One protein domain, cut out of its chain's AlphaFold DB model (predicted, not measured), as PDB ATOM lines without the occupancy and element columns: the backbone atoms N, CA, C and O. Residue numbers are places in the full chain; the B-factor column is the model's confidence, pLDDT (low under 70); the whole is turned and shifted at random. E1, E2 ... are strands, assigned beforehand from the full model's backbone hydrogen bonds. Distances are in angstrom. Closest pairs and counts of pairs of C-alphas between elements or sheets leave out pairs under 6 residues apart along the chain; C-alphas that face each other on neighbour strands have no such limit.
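What this domain is: This is residues 16 to 70 of the 186 residues of the protein "DUF1929 domain-containing protein" of Acidobacteria bacterium (UniProt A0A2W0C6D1). This is a long rod with little regular structure: a small three-strand sheet, E1, E2 and E5, at one end and the hairpin of E3 and E4 at the other, joined by two long links. The 55 printed residues hold no named helix and five named strands, E1 to E5 in order; the class is all strand, with 16 residues in named elements. Both sheets are antiparallel, the larger in the order E1, E2, E5. The whole is extended, radius of gyration of the C-alphas 15.7 A, spanning 47 by 22 by 13 A.

Where its parts are: Find C-alpha 16 at (60.280, -91.889, 6.109), where E1, residues 16 to 18, begins. E2, residues 24 to 27, runs 10.1 A. Then come E3, residues 44 to 46, and E4, residues 49 to 51. E5, residues 64 to 66, ends at C-alpha 66, (68.231, -97.878, 5.174).

How they stand to each other: Look at N 17 and O 25, 2.9 A apart, in hairpin E1 and E2. E2 and E5 have N 26 and O 64 at 2.8 A. In hairpin E3 and E4, N 46 and O 49 are 2.9 A apart. E2 and E3 are apart.

The domain as a whole: The C-alphas farthest apart, Val 50 and Tyr 70, are 47.4 A apart. The printed part has no cut. Links E2 to E3 and E4 to E5 are long. Residues 31 to 59 have pLDDT under 70.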
ATOM      1  N   ALA A  16      59.551 -90.801   5.482       91.31
ATOM      2  CA  ALA A  16      60.280 -91.889   6.109       91.31
ATOM      3  C   ALA A  16      59.315 -92.739   6.944       91.31
ATOM      4  O   ALA A  16      58.496 -92.207   7.699       91.31
ATOM      5  N   THR A  17      59.422 -94.061   6.827       91.81
ATOM      6  CA  THR A  17      58.573 -94.999   7.572       91.81
ATOM      7  C   THR A  17      59.367 -96.234   7.979       91.81
ATOM      8  O   THR A  17      60.134 -96.787   7.190       91.81
ATOM      9  N   LEU A  18      59.185 -96.685   9.221       93.12
ATOM     10  CA  LEU A  18      59.758 -97.943   9.698       93.12
ATOM     11  C   LEU A  18      59.034 -99.132   9.053       93.12
ATOM     12  O   LEU A  18      57.804 -99.217   9.097       93.12
ATOM     13  N   LEU A  19      59.797-100.069   8.499       95.50
ATOM     14  CA  LEU A  19      59.285-101.308   7.928       95.50
ATOM     15  C   LEU A  19      59.201-102.433   8.978       95.50
ATOM     16  O   LEU A  19      59.904-102.406   9.993       95.50
ATOM     17  N   PRO A  20      58.377-103.473   8.741       95.94
ATOM     18  CA  PRO A  20      58.267-104.629   9.636       95.94
ATOM     19  C   PRO A  20      59.584-105.359   9.916       95.94
ATOM     20  O   PRO A  20      59.722-106.001  10.949       95.94
ATOM     21  N   ASP A  21      60.565-105.275   9.024       97.50
ATOM     22  CA  ASP A  21      61.887-105.868   9.216       97.50
ATOM     23  C   ASP A  21      62.841-104.967  10.022       97.50
ATOM     24  O   ASP A  21      64.017-105.309  10.148       97.50
ATOM     25  N   ALA A  22      62.341-103.877  10.614       97.12
ATOM     26  CA  ALA A  22      63.104-102.845  11.312       97.12
ATOM     27  C   ALA A  22      64.123-102.110  10.419       97.12
ATOM     28  O   ALA A  22      65.099-101.556  10.910       97.12
ATOM     29  N   SER A  23      63.924-102.092   9.103       97.38
ATOM     30  CA  SER A  23      64.595-101.131   8.225       97.38
ATOM     31  C   SER A  23      63.767 -99.849   8.088       97.38
ATOM     32  O   SER A  23      62.611 -99.792   8.512       97.38
ATOM     33  N   VAL A  24      64.358 -98.792   7.531       95.06
ATOM     34  CA  VAL A  24      63.660 -97.522   7.289       95.06
ATOM     35  C   VAL A  24      63.508 -97.308   5.793       95.06
ATOM     36  O   VAL A  24      64.495 -97.252   5.061       95.06
ATOM     37  N   PHE A  25      62.266 -97.178   5.351       93.50
ATOM     38  CA  PHE A  25      61.901 -96.831   3.988       93.50
ATOM     39  C   PHE A  25      61.890 -95.312   3.826       93.50
ATOM     40  O   PHE A  25      61.244 -94.620   4.609       93.50
ATOM     41  N   PHE A  26      62.566 -94.812   2.796       91.94
ATOM     42  CA  PHE A  26      62.571 -93.413   2.381       91.94
ATOM     43  C   PHE A  26      62.041 -93.290   0.955       91.94
ATOM     44  O   PHE A  26      62.511 -93.994   0.055       91.94
ATOM     45  N   ALA A  27      61.115 -92.363   0.731       89.75
ATOM     46  CA  ALA A  27      60.547 -92.080  -0.586       89.75
ATOM     47  C   ALA A  27      60.146 -90.608  -0.718       89.75
ATOM     48  O   ALA A  27      60.100 -89.889   0.277       89.75
ATOM     49  N   GLY A  28      59.834 -90.183  -1.944       84.44
ATOM     50  CA  GLY A  28      59.423 -88.808  -2.234       84.44
ATOM     51  C   GLY A  28      60.573 -87.802  -2.159       84.44
ATOM     52  O   GLY A  28      61.682 -88.145  -1.747       84.44
ATOM     53  N   GLU A  29      60.299 -86.601  -2.651       79.50
ATOM     54  CA  GLU A  29      61.122 -85.379  -2.724       79.50
ATOM     55  C   GLU A  29      60.517 -84.544  -3.870       79.50
ATOM     56  O   GLU A  29      60.010 -85.127  -4.839       79.50
ATOM     57  N   ASN A  30      60.595 -83.217  -3.791       71.94
ATOM     58  CA  ASN A  30      60.255 -82.337  -4.910       71.94
ATOM     59  C   ASN A  30      61.320 -82.392  -6.002       71.94
ATOM     60  O   ASN A  30      62.521 -82.272  -5.747       71.94
ATOM     61  N   ARG A  31      60.897 -82.512  -7.261       65.25
ATOM     62  CA  ARG A  31      61.825 -82.550  -8.397       65.25
ATOM     63  C   ARG A  31      62.491 -81.195  -8.671       65.25
ATOM     64  O   ARG A  31      63.415 -81.166  -9.477       65.25
ATOM     65  N   GLU A  32      62.109 -80.117  -7.979       58.81
ATOM     66  CA  GLU A  32      62.673 -78.753  -8.093       58.81
ATOM     67  C   GLU A  32      64.196 -78.730  -8.218       58.81
ATOM     68  O   GLU A  32      64.748 -78.083  -9.103       58.81
ATOM     69  N   ALA A  33      64.881 -79.476  -7.349       55.72
ATOM     70  CA  ALA A  33      66.339 -79.497  -7.287       55.72
ATOM     71  C   ALA A  33      66.994 -80.472  -8.286       55.72
ATOM     72  O   ALA A  33      68.221 -80.536  -8.360       55.72
ATOM     73  N   LEU A  34      66.206 -81.266  -9.020       59.97
ATOM     74  CA  LEU A  34      66.684 -82.374  -9.855       59.97
ATOM     75  C   LEU A  34      66.338 -82.245 -11.341       59.97
ATOM     76  O   LEU A  34      66.808 -83.077 -12.126       59.97
ATOM     77  N   VAL A  35      65.542 -81.256 -11.760       61.31
ATOM     78  CA  VAL A  35      65.304 -81.067 -13.194       61.31
ATOM     79  C   VAL A  35      66.398 -80.222 -13.837       61.31
ATOM     80  O   VAL A  35      66.760 -79.151 -13.357       61.31
ATOM     81  N   GLN A  36      66.916 -80.707 -14.962       60.12
ATOM     82  CA  GLN A  36      67.870 -79.972 -15.782       60.12
ATOM     83  C   GLN A  36      67.144 -78.940 -16.653       60.12
ATOM     84  O   GLN A  36      66.041 -79.193 -17.133       60.12
ATOM     85  N   ASN A  37      67.800 -77.813 -16.942       61.81
ATOM     86  CA  ASN A  37      67.252 -76.738 -17.786       61.81
ATOM     87  C   ASN A  37      66.868 -77.179 -19.218       61.81
ATOM     88  O   ASN A  37      66.241 -76.412 -19.939       61.81
ATOM     89  N   ASN A  38      67.275 -78.375 -19.653       64.44
ATOM     90  CA  ASN A  38      67.025 -78.946 -20.979       64.44
ATOM     91  C   ASN A  38      66.069 -80.158 -20.966       64.44
ATOM     92  O   ASN A  38      66.001 -80.874 -21.964       64.44
ATOM     93  N   ASP A  39      65.369 -80.427 -19.859       65.25
ATOM     94  CA  ASP A  39      64.354 -81.485 -19.813       65.25
ATOM     95  C   ASP A  39      63.234 -81.168 -20.829       65.25
ATOM     96  O   ASP A  39      62.674 -80.076 -20.779       65.25
ATOM     97  N   PRO A  40      62.878 -82.079 -21.755       60.34
ATOM     98  CA  PRO A  40      61.867 -81.829 -22.791       60.34
ATOM     99  C   PRO A  40      60.460 -81.579 -22.235       60.34
ATOM    100  O   PRO A  40      59.581 -81.122 -22.962       60.34
ATOM    101  N   SER A  41      60.243 -81.869 -20.952       55.75
ATOM    102  CA  SER A  41      59.016 -81.528 -20.241       55.75
ATOM    103  C   SER A  41      58.937 -80.029 -19.916       55.75
ATOM    104  O   SER A  41      57.881 -79.570 -19.512       55.75
ATOM    105  N   TYR A  42      60.014 -79.249 -20.080       55.50
ATOM    106  CA  TYR A  42      60.042 -77.804 -19.833       55.50
ATOM    107  C   TYR A  42      59.689 -76.949 -21.062       55.50
ATOM    108  O   TYR A  42      60.092 -77.283 -22.178       55.50
ATOM    109  N   PRO A  43      59.081 -75.759 -20.857       56.16
ATOM    110  CA  PRO A  43      58.524 -75.253 -19.595       56.16
ATOM    111  C   PRO A  43      57.198 -75.943 -19.234       56.16
ATOM    112  O   PRO A  43      56.395 -76.255 -20.112       56.16
ATOM    113  N   LEU A  44      56.955 -76.147 -17.934       58.66
ATOM    114  CA  LEU A  44      55.740 -76.796 -17.425       58.66
ATOM    115  C   LEU A  44      54.668 -75.757 -17.067       58.66
ATOM    116  O   LEU A  44      54.957 -74.735 -16.439       58.66
ATOM    117  N   ILE A  45      53.422 -76.034 -17.460       57.38
ATOM    118  CA  ILE A  45      52.234 -75.299 -17.012       57.38
ATOM    119  C   ILE A  45      51.717 -75.999 -15.752       57.38
ATOM    120  O   ILE A  45      51.225 -77.123 -15.838       57.38
ATOM    121  N   ALA A  46      51.820 -75.335 -14.602       57.94
ATOM    122  CA  ALA A  46      51.265 -75.796 -13.330       57.94
ATOM    123  C   ALA A  46      50.006 -74.993 -12.957       57.94
ATOM    124  O   ALA A  46      49.707 -73.955 -13.556       57.94
ATOM    125  N   SER A  47      49.267 -75.427 -11.929       54.12
ATOM    126  CA  SER A  47      48.049 -74.741 -11.455       54.12
ATOM    127  C   SER A  47      48.278 -73.300 -10.968       54.12
ATOM    128  O   SER A  47      47.318 -72.549 -10.825       54.12
ATOM    129  N   TYR A  48      49.531 -72.902 -10.742       58.91
ATOM    130  CA  TYR A  48      49.956 -71.567 -10.304       58.91
ATOM    131  C   TYR A  48      50.752 -70.795 -11.377       58.91
ATOM    132  O   TYR A  48      51.292 -69.730 -11.082       58.91
ATOM    133  N   GLY A  49      50.791 -71.273 -12.629       65.38
ATOM    134  CA  GLY A  49      51.341 -70.536 -13.775       65.38
ATOM    135  C   GLY A  49      52.403 -71.291 -14.577       65.38
ATOM    136  O   GLY A  49      52.565 -72.505 -14.454       65.38
ATOM    137  N   VAL A  50      53.113 -70.558 -15.442       64.12
ATOM    138  CA  VAL A  50      54.255 -71.087 -16.206       64.12
ATOM    139  C   VAL A  50      55.486 -71.056 -15.319       64.12
ATOM    140  O   VAL A  50      55.880 -69.994 -14.837       64.12
ATOM    141  N   LEU A  51      56.109 -72.213 -15.135       60.38
ATOM    142  CA  LEU A  51      57.283 -72.333 -14.290       60.38
ATOM    143  C   LEU A  51      58.551 -72.349 -15.135       60.38
ATOM    144  O   LEU A  51      58.751 -73.225 -15.978       60.38
ATOM    145  N   SER A  52      59.403 -71.351 -14.903       57.66
ATOM    146  CA  SER A  52      60.732 -71.231 -15.516       57.66
ATOM    147  C   SER A  52      61.759 -72.181 -14.889       57.66
ATOM    148  O   SER A  52      62.778 -72.482 -15.507       57.66
ATOM    149  N   GLN A  53      61.468 -72.665 -13.682       55.50
ATOM    150  CA  GLN A  53      62.091 -73.790 -12.994       55.50
ATOM    151  C   GLN A  53      60.930 -74.729 -12.686       55.50
ATOM    152  O   GLN A  53      60.036 -74.383 -11.932       55.50
ATOM    153  N   GLY A  54      60.859 -75.804 -13.443       56.59
ATOM    154  CA  GLY A  54      59.728 -76.684 -13.670       56.59
ATOM    155  C   GLY A  54      59.160 -77.329 -12.431       56.59
ATOM    156  O   GLY A  54      59.643 -77.144 -11.326       56.59
ATOM    157  N   ASP A  55      58.079 -78.057 -12.675       56.75
ATOM    158  CA  ASP A  55      57.041 -78.300 -11.691       56.75
ATOM    159  C   ASP A  55      57.578 -78.850 -10.358       56.75
ATOM    160  O   ASP A  55      58.035 -80.002 -10.311       56.75
ATOM    161  N   PRO A  56      57.539 -78.033  -9.286       54.78
ATOM    162  CA  PRO A  56      57.952 -78.433  -7.962       54.78
ATOM    163  C   PRO A  56      57.157 -79.614  -7.416       54.78
ATOM    164  O   PRO A  56      57.691 -80.380  -6.617       54.78
ATOM    165  N   ASP A  57      55.925 -79.813  -7.896       55.75
ATOM    166  CA  ASP A  57      55.045 -80.893  -7.458       55.75
ATOM    167  C   ASP A  57      55.295 -82.218  -8.199       55.75
ATOM    168  O   ASP A  57      54.671 -83.237  -7.890       55.75
ATOM    169  N   GLN A  58      56.238 -82.265  -9.150       60.44
ATOM    170  CA  GLN A  58      56.691 -83.546  -9.691       60.44
ATOM    171  C   GLN A  58      57.497 -84.269  -8.610       60.44
ATOM    172  O   GLN A  58      58.494 -83.758  -8.108       60.44
ATOM    173  N   GLY A  59      57.072 -85.474  -8.240       65.00
ATOM    174  CA  GLY A  59      57.776 -86.279  -7.246       65.00
ATOM    175  C   GLY A  59      59.022 -86.957  -7.818       65.00
ATOM    176  O   GLY A  59      59.066 -87.330  -8.991       65.00
ATOM    177  N   VAL A  60      60.029 -87.195  -6.979       74.50
ATOM    178  CA  VAL A  60      61.156 -88.084  -7.310       74.50
ATOM    179  C   VAL A  60      60.719 -89.548  -7.147       74.50
ATOM    180  O   VAL A  60      60.514 -89.990  -6.010       74.50
ATOM    181  N   PRO A  61      60.621 -90.356  -8.226       76.38
ATOM    182  CA  PRO A  61      60.123 -91.733  -8.161       76.38
ATOM    183  C   PRO A  61      61.220 -92.713  -7.706       76.38
ATOM    184  O   PRO A  61      61.425 -93.768  -8.301       76.38
ATOM    185  N   ALA A  62      61.969 -92.350  -6.665       81.88
ATOM    186  CA  ALA A  62      63.056 -93.154  -6.124       81.88
ATOM    187  C   ALA A  62      62.796 -93.508  -4.662       81.88
ATOM    188  O   ALA A  62      62.529 -92.640  -3.826       81.88
ATOM    189  N   VAL A  63      62.983 -94.784  -4.345       88.88
ATOM    190  CA  VAL A  63      62.882 -95.345  -2.997       88.88
ATOM    191  C   VAL A  63      64.265 -95.768  -2.520       88.88
ATOM    192  O   VAL A  63      65.068 -96.278  -3.300       88.88
ATOM    193  N   GLN A  64      64.540 -95.586  -1.232       93.19
ATOM    194  CA  GLN A  64      65.719 -96.142  -0.575       93.19
ATOM    195  C   GLN A  64      65.325 -96.841   0.721       93.19
ATOM    196  O   GLN A  64      64.458 -96.367   1.449       93.19
ATOM    197  N   ILE A  65      65.992 -97.952   1.018       95.69
ATOM    198  CA  ILE A  65      65.865 -98.642   2.297       95.69
ATOM    199  C   ILE A  65      67.186 -98.476   3.039       95.69
ATOM    200  O   ILE A  65      68.245 -98.851   2.537       95.69
ATOM    201  N   LEU A  66      67.121 -97.907   4.237       95.81
ATOM    202  CA  LEU A  66      68.231 -97.878   5.174       95.81
ATOM    203  C   LEU A  66      68.108 -99.082   6.101       95.81
ATOM    204  O   LEU A  66      67.160 -99.170   6.878       95.81
ATOM    205  N   SER A  67      69.098 -99.969   6.064       96.88
ATOM    206  CA  SER A  67      69.314-100.973   7.105       96.88
ATOM    207  C   SER A  67      70.145-100.339   8.227       96.88
ATOM    208  O   SER A  67      71.317-100.025   7.998       96.88
ATOM    209  N   PRO A  68      69.581-100.085   9.423       96.44
ATOM    210  CA  PRO A  68      70.306 -99.358  10.459       96.44
ATOM    211  C   PRO A  68      71.424-100.202  11.087       96.44
ATOM    212  O   PRO A  68      71.380-101.432  11.012       96.44
ATOM    213  N   PRO A  69      72.407 -99.574  11.765       96.56
ATOM    214  CA  PRO A  69      73.563-100.278  12.326       96.56
ATOM    215  C   PRO A  69      73.215-101.439  13.263       96.56
ATOM    216  O   PRO A  69      73.965-102.405  13.322       96.56
ATOM    217  N   TYR A  70      72.075-101.377  13.956       96.81
ATOM    218  CA  TYR A  70      71.619-102.447  14.847       96.81
ATOM    219  C   TYR A  70      71.288-103.766  14.130       96.81
ATOM    220  O   TYR A  70      71.069-104.774  14.790       96.81
TER     221      TYR A  70